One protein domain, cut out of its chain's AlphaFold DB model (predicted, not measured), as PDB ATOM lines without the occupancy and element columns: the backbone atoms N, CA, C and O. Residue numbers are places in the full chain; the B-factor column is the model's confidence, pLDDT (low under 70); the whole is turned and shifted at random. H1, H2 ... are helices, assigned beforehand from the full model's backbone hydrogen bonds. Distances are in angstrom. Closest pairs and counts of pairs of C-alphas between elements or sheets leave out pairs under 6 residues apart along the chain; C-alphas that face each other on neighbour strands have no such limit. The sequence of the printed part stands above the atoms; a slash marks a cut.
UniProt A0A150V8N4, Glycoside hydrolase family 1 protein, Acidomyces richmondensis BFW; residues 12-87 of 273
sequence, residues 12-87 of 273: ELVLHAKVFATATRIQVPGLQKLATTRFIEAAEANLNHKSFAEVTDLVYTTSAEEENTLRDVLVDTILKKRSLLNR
ATOM      1  N   GLU A  12     -37.249  39.956 -43.588       76.50
ATOM      2  CA  GLU A  12     -36.708  39.776 -44.947       76.50
ATOM      3  C   GLU A  12     -35.189  39.991 -45.024       76.50
ATOM      4  O   GLU A  12     -34.483  39.215 -45.669       76.50
ATOM      5  N   LEU A  13     -34.648  40.961 -44.281       81.50
ATOM      6  CA  LEU A  13     -33.202  41.216 -44.216       81.50
ATOM      7  C   LEU A  13     -32.419  40.003 -43.700       81.50
ATOM      8  O   LEU A  13     -31.465  39.542 -44.332       81.50
ATOM      9  N   VAL A  14     -32.848  39.470 -42.554       83.00
ATOM     10  CA  VAL A  14     -32.222  38.307 -41.911       83.00
ATOM     11  C   VAL A  14     -32.350  37.074 -42.802       83.00
ATOM     12  O   VAL A  14     -31.392  36.310 -42.936       83.00
ATOM     13  N   LEU A  15     -33.504  36.887 -43.448       86.50
ATOM     14  CA  LEU A  15     -33.716  35.800 -44.399       86.50
ATOM     15  C   LEU A  15     -32.726  35.883 -45.568       86.50
ATOM     16  O   LEU A  15     -32.031  34.904 -45.839       86.50
ATOM     17  N   HIS A  16     -32.618  37.035 -46.234       89.31
ATOM     18  CA  HIS A  16     -31.725  37.198 -47.384       89.31
ATOM     19  C   HIS A  16     -30.248  37.033 -47.005       89.31
ATOM     20  O   HIS A  16     -29.513  36.377 -47.743       89.31
ATOM     21  N   ALA A  17     -29.828  37.502 -45.825       87.19
ATOM     22  CA  ALA A  17     -28.480  37.254 -45.308       87.19
ATOM     23  C   ALA A  17     -28.204  35.758 -45.065       87.19
ATOM     24  O   ALA A  17     -27.161  35.247 -45.477       87.19
ATOM     25  N   LYS A  18     -29.149  35.019 -44.459       86.88
ATOM     26  CA  LYS A  18     -29.016  33.562 -44.250       86.88
ATOM     27  C   LYS A  18     -28.981  32.791 -45.568       86.88
ATOM     28  O   LYS A  18     -28.189  31.856 -45.708       86.88
ATOM     29  N   VAL A  19     -29.821  33.173 -46.532       88.62
ATOM     30  CA  VAL A  19     -29.848  32.562 -47.870       88.62
ATOM     31  C   VAL A  19     -28.534  32.824 -48.595       88.62
ATOM     32  O   VAL A  19     -27.983  31.888 -49.164       88.62
ATOM     33  N   PHE A  20     -27.990  34.040 -48.513       89.94
ATOM     34  CA  PHE A  20     -26.674  34.364 -49.060       89.94
ATOM     35  C   PHE A  20     -25.573  33.505 -48.425       89.94
ATOM     36  O   PHE A  20     -24.872  32.800 -49.145       89.94
ATOM     37  N   ALA A  21     -25.475  33.474 -47.091       83.56
ATOM     38  CA  ALA A  21     -24.459  32.684 -46.390       83.56
ATOM     39  C   ALA A  21     -24.555  31.186 -46.727       83.56
ATOM     40  O   ALA A  21     -23.541  30.513 -46.917       83.56
ATOM     41  N   THR A  22     -25.778  30.662 -46.853       84.94
ATOM     42  CA  THR A  22     -26.015  29.281 -47.285       84.94
ATOM     43  C   THR A  22     -25.569  29.084 -48.730       84.94
ATOM     44  O   THR A  22     -24.794  28.169 -48.984       84.94
ATOM     45  N   ALA A  23     -25.992  29.952 -49.655       87.06
ATOM     46  CA  ALA A  23     -25.653  29.889 -51.077       87.06
ATOM     47  C   ALA A  23     -24.141  29.945 -51.327       87.06
ATOM     48  O   ALA A  23     -23.649  29.217 -52.186       87.06
ATOM     49  N   THR A  24     -23.406  30.745 -50.550       83.94
ATOM     50  CA  THR A  24     -21.938  30.777 -50.574       83.94
ATOM     51  C   THR A  24     -21.352  29.440 -50.119       83.94
ATOM     52  O   THR A  24     -20.491  28.888 -50.799       83.94
ATOM     53  N   ARG A  25     -21.857  28.858 -49.019       83.25
ATOM     54  CA  ARG A  25     -21.387  27.552 -48.510       83.25
ATOM     55  C   ARG A  25     -21.652  26.401 -49.478       83.25
ATOM     56  O   ARG A  25     -20.800  25.533 -49.623       83.25
ATOM     57  N   ILE A  26     -22.814  26.393 -50.133       88.88
ATOM     58  CA  ILE A  26     -23.180  25.364 -51.119       88.88
ATOM     59  C   ILE A  26     -22.746  25.714 -52.551       88.88
ATOM     60  O   ILE A  26     -23.070  24.973 -53.473       88.88
ATOM     61  N   GLN A  27     -22.022  26.825 -52.737       88.25
ATOM     62  CA  GLN A  27     -21.459  27.280 -54.013       88.25
ATOM     63  C   GLN A  27     -22.495  27.390 -55.144       88.25
ATOM     64  O   GLN A  27     -22.313  26.852 -56.234       88.25
ATOM     65  N   VAL A  28     -23.596  28.112 -54.897       92.00
ATOM     66  CA  VAL A  28     -24.648  28.381 -55.897       92.00
ATOM     67  C   VAL A  28     -24.668  29.880 -56.251       92.00
ATOM     68  O   VAL A  28     -25.410  30.650 -55.632       92.00
ATOM     69  N   PRO A  29     -23.907  30.325 -57.275       87.06
ATOM     70  CA  PRO A  29     -23.729  31.751 -57.582       87.06
ATOM     71  C   PRO A  29     -25.024  32.477 -57.968       87.06
ATOM     72  O   PRO A  29     -25.215  33.645 -57.636       87.06
ATOM     73  N   GLY A  30     -25.946  31.790 -58.651       87.44
ATOM     74  CA  GLY A  30     -27.236  32.373 -59.038       87.44
ATOM     75  C   GLY A  30     -28.105  32.732 -57.830       87.44
ATOM     76  O   GLY A  30     -28.744  33.784 -57.814       87.44
ATOM     77  N   LEU A  31     -28.073  31.892 -56.792       89.00
ATOM     78  CA  LEU A  31     -28.797  32.129 -55.546       89.00
ATOM     79  C   LEU A  31     -28.109  33.204 -54.701       89.00
ATOM     80  O   LEU A  31     -28.795  34.045 -54.129       89.00
ATOM     81  N   GLN A  32     -26.772  33.223 -54.688       88.12
ATOM     82  CA  GLN A  32     -25.986  34.275 -54.044       88.12
ATOM     83  C   GLN A  32     -26.342  35.652 -54.623       88.12
ATOM     84  O   GLN A  32     -26.734  36.548 -53.881       88.12
ATOM     85  N   LYS A  33     -26.320  35.791 -55.956       89.69
ATOM     86  CA  LYS A  33     -26.673  37.037 -56.649       89.69
ATOM     87  C   LYS A  33     -28.107  37.478 -56.357       89.69
ATOM     88  O   LYS A  33     -28.336  38.649 -56.064       89.69
ATOM     89  N   LEU A  34     -29.066  36.550 -56.413       89.62
ATOM     90  CA  LEU A  34     -30.469  36.849 -56.119       89.62
ATOM     91  C   LEU A  34     -30.658  37.311 -54.667       89.62
ATOM     92  O   LEU A  34     -31.362  38.291 -54.426       89.62
ATOM     93  N   ALA A  35     -30.012  36.634 -53.714       89.75
ATOM     94  CA  ALA A  35     -30.053  37.002 -52.306       89.75
ATOM     95  C   ALA A  35     -29.446  38.391 -52.067       89.75
ATOM     96  O   ALA A  35     -30.046  39.184 -51.350       89.75
ATOM     97  N   THR A  36     -28.326  38.725 -52.718       89.44
ATOM     98  CA  THR A  36     -27.728  40.069 -52.660       89.44
ATOM     99  C   THR A  36     -28.676  41.144 -53.184       89.44
ATOM    100  O   THR A  36     -28.868  42.151 -52.510       89.44
ATOM    101  N   THR A  37     -29.304  40.946 -54.347       89.12
ATOM    102  CA  THR A  37     -30.245  41.934 -54.903       89.12
ATOM    103  C   THR A  37     -31.414  42.188 -53.953       89.12
ATOM    104  O   THR A  37     -31.715  43.340 -53.650       89.12
ATOM    105  N   ARG A  38     -32.024  41.123 -53.422       88.38
ATOM    106  CA  ARG A  38     -33.130  41.253 -52.463       88.38
ATOM    107  C   ARG A  38     -32.694  41.855 -51.132       88.38
ATOM    108  O   ARG A  38     -33.435  42.631 -50.541       88.38
ATOM    109  N   PHE A  39     -31.478  41.552 -50.687       89.06
ATOM    110  CA  PHE A  39     -30.900  42.152 -49.494       89.06
ATOM    111  C   PHE A  39     -30.733  43.669 -49.638       89.06
ATOM    112  O   PHE A  39     -31.082  44.391 -48.712       89.06
ATOM    113  N   ILE A  40     -30.253  44.158 -50.788       86.50
ATOM    114  CA  ILE A  40     -30.119  45.600 -51.061       86.50
ATOM    115  C   ILE A  40     -31.489  46.289 -50.995       86.50
ATOM    116  O   ILE A  40     -31.642  47.276 -50.277       86.50
ATOM    117  N   GLU A  41     -32.493  45.738 -51.685       84.81
ATOM    118  CA  GLU A  41     -33.866  46.270 -51.689       84.81
ATOM    119  C   GLU A  41     -34.453  46.332 -50.266       84.81
ATOM    120  O   GLU A  41     -34.988  47.360 -49.841       84.81
ATOM    121  N   ALA A  42     -34.304  45.249 -49.498       83.75
ATOM    122  CA  ALA A  42     -34.803  45.163 -48.129       83.75
ATOM    123  C   ALA A  42     -34.024  46.063 -47.156       83.75
ATOM    124  O   ALA A  42     -34.614  46.600 -46.214       83.75
ATOM    125  N   ALA A  43     -32.717  46.245 -47.376       81.12
ATOM    126  CA  ALA A  43     -31.871  47.120 -46.575       81.12
ATOM    127  C   ALA A  43     -32.353  48.559 -46.690       81.12
ATOM    128  O   ALA A  43     -32.649  49.159 -45.664       81.12
ATOM    129  N   GLU A  44     -32.524  49.085 -47.905       78.38
ATOM    130  CA  GLU A  44     -32.958  50.470 -48.129       78.38
ATOM    131  C   GLU A  44     -34.319  50.788 -47.486       78.38
ATOM    132  O   GLU A  44     -34.502  51.887 -46.941       78.38
ATOM    133  N   ALA A  45     -35.236  49.816 -47.481       78.31
ATOM    134  CA  ALA A  45     -36.565  49.938 -46.886       78.31
ATOM    135  C   ALA A  45     -36.559  49.915 -45.343       78.31
ATOM    136  O   ALA A  45     -37.358  50.614 -44.720       78.31
ATOM    137  N   ASN A  46     -35.645  49.166 -44.713       74.56
ATOM    138  CA  ASN A  46     -35.704  48.836 -43.279       74.56
ATOM    139  C   ASN A  46     -34.572  49.439 -42.426       74.56
ATOM    140  O   ASN A  46     -34.275  48.957 -41.334       74.56
ATOM    141  N   LEU A  47     -33.950  50.530 -42.876       71.31
ATOM    142  CA  LEU A  47     -32.762  51.112 -42.226       71.31
ATOM    143  C   LEU A  47     -32.944  51.529 -40.764       71.31
ATOM    144  O   LEU A  47     -32.026  51.396 -39.955       71.31
ATOM    145  N   ASN A  48     -34.130  52.004 -40.399       66.25
ATOM    146  CA  ASN A  48     -34.417  52.428 -39.026       66.25
ATOM    147  C   ASN A  48     -34.866  51.268 -38.128       66.25
ATOM    148  O   ASN A  48     -35.132  51.471 -36.945       66.25
ATOM    149  N   HIS A  49     -34.961  50.056 -38.673       72.19
ATOM    150  CA  HIS A  49     -35.487  48.913 -37.951       72.19
ATOM    151  C   HIS A  49     -34.421  48.267 -37.050       72.19
ATOM    152  O   HIS A  49     -33.213  48.364 -37.296       72.19
ATOM    153  N   LYS A  50     -34.857  47.589 -35.982       67.56
ATOM    154  CA  LYS A  50     -33.990  46.800 -35.086       67.56
ATOM    155  C   LYS A  50     -33.262  45.681 -35.837       67.56
ATOM    156  O   LYS A  50     -32.091  45.427 -35.564       67.56
ATOM    157  N   SER A  51     -33.936  45.057 -36.803       68.19
ATOM    158  CA  SER A  51     -33.383  43.934 -37.574       68.19
ATOM    159  C   SER A  51     -32.159  44.318 -38.410       68.19
ATOM    160  O   SER A  51     -31.369  43.446 -38.752       68.19
ATOM    161  N   PHE A  52     -31.939  45.610 -38.683       74.88
ATOM    162  CA  PHE A  52     -30.747  46.071 -39.394       74.88
ATOM    163  C   PHE A  52     -29.454  45.896 -38.571       74.88
ATOM    164  O   PHE A  52     -28.411  45.530 -39.109       74.88
ATOM    165  N   ALA A  53     -29.509  46.102 -37.251       67.00
ATOM    166  CA  ALA A  53     -28.361  45.843 -36.381       67.00
ATOM    167  C   ALA A  53     -28.095  44.333 -36.252       67.00
ATOM    168  O   ALA A  53     -26.963  43.881 -36.403       67.00
ATOM    169  N   GLU A  54     -29.160  43.549 -36.066       69.69
ATOM    170  CA  GLU A  54     -29.088  42.085 -35.982       69.69
ATOM    171  C   GLU A  54     -28.520  41.461 -37.264       69.69
ATOM    172  O   GLU A  54     -27.661  40.583 -37.211       69.69
ATOM    173  N   VAL A  55     -28.959  41.935 -38.432       77.81
ATOM    174  CA  VAL A  55     -28.459  41.414 -39.704       77.81
ATOM    175  C   VAL A  55     -27.020  41.838 -39.974       77.81
ATOM    176  O   VAL A  55     -26.295  41.095 -40.629       77.81
ATOM    177  N   THR A  56     -26.586  42.989 -39.449       72.19
ATOM    178  CA  THR A  56     -25.183  43.400 -39.531       72.19
ATOM    179  C   THR A  56     -24.312  42.374 -38.815       72.19
ATOM    180  O   THR A  56     -23.436  41.782 -39.443       72.19
ATOM    181  N   ASP A  57     -24.607  42.081 -37.548       68.56
ATOM    182  CA  ASP A  57     -23.873  41.073 -36.773       68.56
ATOM    183  C   ASP A  57     -23.894  39.695 -37.455       68.56
ATOM    184  O   ASP A  57     -22.860  39.049 -37.638       68.56
ATOM    185  N   LEU A  58     -25.060  39.275 -37.953       71.19
ATOM    186  CA  LEU A  58     -25.203  38.017 -38.683       71.19
ATOM    187  C   LEU A  58     -24.321  37.960 -39.937       71.19
ATOM    188  O   LEU A  58     -23.669  36.945 -40.186       71.19
ATOM    189  N   VAL A  59     -24.297  39.019 -40.749       75.31
ATOM    190  CA  VAL A  59     -23.468  39.062 -41.958       75.31
ATOM    191  C   VAL A  59     -21.996  38.961 -41.576       75.31
ATOM    192  O   VAL A  59     -21.296  38.139 -42.162       75.31
ATOM    193  N   TYR A  60     -21.527  39.702 -40.570       68.50
ATOM    194  CA  TYR A  60     -20.123  39.655 -40.140       68.50
ATOM    195  C   TYR A  60     -19.710  38.310 -39.525       68.50
ATOM    196  O   TYR A  60     -18.567  37.900 -39.703       68.50
ATOM    197  N   THR A  61     -20.628  37.595 -38.875       69.75
ATOM    198  CA  THR A  61     -20.339  36.311 -38.208       69.75
ATOM    199  C   THR A  61     -20.512  35.082 -39.102       69.75
ATOM    200  O   THR A  61     -19.932  34.034 -38.819       69.75
ATOM    201  N   THR A  62     -21.305  35.168 -40.175       69.38
ATOM    202  CA  THR A  62     -21.648  33.992 -41.002       69.38
ATOM    203  C   THR A  62     -20.987  33.946 -42.375       69.38
ATOM    204  O   THR A  62     -20.921  32.858 -42.961       69.38
ATOM    205  N   SER A  63     -20.495  35.081 -42.878       69.75
ATOM    206  CA  SER A  63     -19.754  35.162 -44.143       69.75
ATOM    207  C   SER A  63     -18.275  34.812 -43.950       69.75
ATOM    208  O   SER A  63     -17.677  35.150 -42.928       69.75
ATOM    209  N   ALA A  64     -17.682  34.132 -44.936       65.38
ATOM    210  CA  ALA A  64     -16.245  33.853 -44.964       65.38
ATOM    211  C   ALA A  64     -15.430  35.162 -44.989       65.38
ATOM    212  O   ALA A  64     -15.957  36.224 -45.331       65.38
ATOM    213  N   GLU A  65     -14.153  35.131 -44.604       54.28
ATOM    214  CA  GLU A  65     -13.341  36.354 -44.548       54.28
ATOM    215  C   GLU A  65     -13.164  37.007 -45.926       54.28
ATOM    216  O   GLU A  65     -13.122  38.235 -46.014       54.28
ATOM    217  N   GLU A  66     -13.137  36.201 -46.985       62.44
ATOM    218  CA  GLU A  66     -12.926  36.610 -48.374       62.44
ATOM    219  C   GLU A  66     -14.211  37.095 -49.063       62.44
ATOM    220  O   GLU A  66     -14.145  37.722 -50.119       62.44
ATOM    221  N   GLU A  67     -15.383  36.828 -48.477       75.06
ATOM    222  CA  GLU A  67     -16.682  37.163 -49.063       75.06
ATOM    223  C   GLU A  67     -17.249  38.450 -48.447       75.06
ATOM    224  O   GLU A  67     -17.877  38.435 -47.385       75.06
ATOM    225  N   ASN A  68     -17.032  39.573 -49.135       72.00
ATOM    226  CA  ASN A  68     -17.395  40.906 -48.643       72.00
ATOM    227  C   ASN A  68     -18.672  41.486 -49.264       72.00
ATOM    228  O   ASN A  68     -19.129  42.521 -48.799       72.00
ATOM    229  N   THR A  69     -19.325  40.815 -50.222       82.50
ATOM    230  CA  THR A  69     -20.438  41.408 -50.994       82.50
ATOM    231  C   THR A  69     -21.539  42.024 -50.121       82.50
ATOM    232  O   THR A  69     -21.946  43.161 -50.344       82.50
ATOM    233  N   LEU A  70     -22.039  41.302 -49.110       81.25
ATOM    234  CA  LEU A  70     -23.062  41.852 -48.207       81.25
ATOM    235  C   LEU A  70     -22.495  42.842 -47.180       81.25
ATOM    236  O   LEU A  70     -23.226  43.723 -46.731       81.25
ATOM    237  N   ARG A  71     -21.216  42.708 -46.808       73.00
ATOM    238  CA  ARG A  71     -20.544  43.644 -45.895       73.00
ATOM    239  C   ARG A  71     -20.395  45.009 -46.561       73.00
ATOM    240  O   ARG A  71     -20.796  46.001 -45.966       73.00
ATOM    241  N   ASP A  72     -19.944  45.039 -47.812       76.50
ATOM    242  CA  ASP A  72     -19.792  46.260 -48.606       76.50
ATOM    243  C   ASP A  72     -21.142  46.965 -48.781       76.50
ATOM    244  O   ASP A  72     -21.258  48.165 -48.546       76.50
ATOM    245  N   VAL A  73     -22.206  46.203 -49.076       80.94
ATOM    246  CA  VAL A  73     -23.576  46.739 -49.142       80.94
ATOM    247  C   VAL A  73     -23.997  47.369 -47.812       80.94
ATOM    248  O   VAL A  73     -24.565  48.462 -47.814       80.94
ATOM    249  N   LEU A  74     -23.737  46.712 -46.677       75.44
ATOM    250  CA  LEU A  74     -24.060  47.258 -45.355       75.44
ATOM    251  C   LEU A  74     -23.276  48.543 -45.069       75.44
ATOM    252  O   LEU A  74     -23.878  49.533 -44.654       75.44
ATOM    253  N   VAL A  75     -21.968  48.544 -45.330       68.12
ATOM    254  CA  VAL A  75     -21.091  49.707 -45.144       68.12
ATOM    255  C   VAL A  75     -21.573  50.877 -45.999       68.12
ATOM    256  O   VAL A  75     -21.851  51.947 -45.458       68.12
ATOM    257  N   ASP A  76     -21.790  50.675 -47.299       72.19
ATOM    258  CA  ASP A  76     -22.292  51.709 -48.211       72.19
ATOM    259  C   ASP A  76     -23.634  52.282 -47.752       72.19
ATOM    260  O   ASP A  76     -23.884  53.491 -47.808       72.19
ATOM    261  N   THR A  77     -24.512  51.411 -47.270       73.69
ATOM    262  CA  THR A  77     -25.844  51.784 -46.805       73.69
ATOM    263  C   THR A  77     -25.785  52.616 -45.519       73.69
ATOM    264  O   THR A  77     -26.456  53.650 -45.413       73.69
ATOM    265  N   ILE A  78     -24.932  52.226 -44.568       67.31
ATOM    266  CA  ILE A  78     -24.671  52.972 -43.330       67.31
ATOM    267  C   ILE A  78     -24.032  54.330 -43.646       67.31
ATOM    268  O   ILE A  78     -24.446  55.356 -43.099       67.31
ATOM    269  N   LEU A  79     -23.073  54.373 -44.576       60.75
ATOM    270  CA  LEU A  79     -22.407  55.607 -44.996       60.75
ATOM    271  C   LEU A  79     -23.370  56.584 -45.693       60.75
ATOM    272  O   LEU A  79     -23.263  57.798 -45.484       60.75
ATOM    273  N   LYS A  80     -24.338  56.077 -46.472       69.19
ATOM    274  CA  LYS A  80     -25.407  56.884 -47.089       69.19
ATOM    275  C   LYS A  80     -26.370  57.472 -46.054       69.19
ATOM    276  O   LYS A  80     -26.791  58.618 -46.211       69.19
ATOM    277  N   LYS A  81     -26.697  56.743 -44.980       69.00
ATOM    278  CA  LYS A  81     -27.540  57.233 -43.872       69.00
ATOM    279  C   LYS A  81     -26.737  57.374 -42.581       69.00
ATOM    280  O   LYS A  81     -26.943  56.650 -41.613       69.00
ATOM    281  N   ARG A  82     -25.881  58.401 -42.549       54.53
ATOM    282  CA  ARG A  82     -24.970  58.724 -41.430       54.53
ATOM    283  C   ARG A  82     -25.637  58.771 -40.048       54.53
ATOM    284  O   ARG A  82     -24.969  58.513 -39.055       54.53
ATOM    285  N   SER A  83     -26.938  59.066 -39.967       59.25
ATOM    286  CA  SER A  83     -27.701  59.050 -38.710       59.25
ATOM    287  C   SER A  83     -27.771  57.670 -38.045       59.25
ATOM    288  O   SER A  83     -28.001  57.599 -36.842       59.25
ATOM    289  N   LEU A  84     -27.552  56.580 -38.790       61.97
ATOM    290  CA  LEU A  84     -27.532  55.212 -38.259       61.97
ATOM    291  C   LEU A  84     -26.330  54.941 -37.351       61.97
ATOM    292  O   LEU A  84     -26.418  54.095 -36.470       61.97
ATOM    293  N   LEU A  85     -25.237  55.685 -37.510       55.19
ATOM    294  CA  LEU A  85     -24.048  55.566 -36.661       55.19
ATOM    295  C   LEU A  85     -24.247  56.146 -35.260       55.19
ATOM    296  O   LEU A  85     -23.482  55.845 -34.351       55.19
ATOM    297  N   ASN A  86     -25.303  56.937 -35.080       53.09
ATOM    298  CA  ASN A  86     -25.742  57.406 -33.772       53.09
ATOM    299  C   ASN A  86     -26.606  56.353 -33.060       53.09
ATOM    300  O   ASN A  86     -27.295  56.686 -32.099       53.09
ATOM    301  N   ARG A  87     -26.646  55.107 -33.557       58.81
ATOM    302  CA  ARG A  87     -27.360  54.000 -32.925       58.81
ATOM    303  C   ARG A  87     -26.396  53.137 -32.102       58.81
ATOM    304  O   ARG A  87     -25.253  52.926 -32.514       58.81
TER     305      ARG A  87
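This is residues 12 to 87 of the 273 residues of the protein "Glycoside hydrolase family 1 protein" of Acidomyces richmondensis BFW (UniProt A0A150V8N4). Four helices stand in an up-and-down bundle, made of two helical hairpins, H1 with H2 and H3 with H4, packed together; round the bundle the order is H1, H2, H4, H3. The short H5 turns off past the last residue of H4, at one end of the bundle. The printed part has 76 residues with five named helices, H1 to H5 in chain order, and no named strand; the class is all helix. It is compact, with a radius of gyration of the C-alphas of 11.7 A, yet elongated, spanning 36 by 22 by 18 A.

Find C-alpha 12 at (-36.708, 39.776, -44.947); from there H1 runs through residues 12 to 25, 19.9 A long. Next comes H2, residues 29 to 45, 24.7 A, then H3, residues 50 to 62, 18.7 A. Look for H4 at residues 69 to 80, 16.7 A, and for H5 at residues 82 to 86, ending at C-alpha 86 (-25.742, 57.406, -33.772).

H1 and H2 touch, closest at C-alphas 20 and 32, 5.0 A, at a shallow tilt of 22 degrees, opposite ways. H1 touches H3 the same way at 7 degrees, a shallow tilt; C-alphas 14 and 55 are closest, 5.4 A. H2 touches H4, closest at C-alphas 36 and 70, 6.7 A. H3, with residues 56 to 60 alone, touches residues 70 to 74 of H4, closest at C-alphas 59 and 71, 6.7 A; the steep tilt of 36 degrees is only just past shallow. H5 is close to H4 but not clearly touching, with C-alphas 78 and 84 closest at 6.2 A, and apart from H1, H2 and H3. Every O i to N i+4 pair is within hydrogen-bond range in H1, H2 and H4; H3 has 8 of 9, and H5 0 of 1 but 2 of 2 O i to N i+3 pairs.

The C-alphas farthest apart, of Gln 27 and Asn 86, are 36.5 A apart. The printed part has no cut and no long link. Look for low confidence, pLDDT under 70, at residues 60 to 66 and 78 to 87, among others; the mean of the printed part is 76.7.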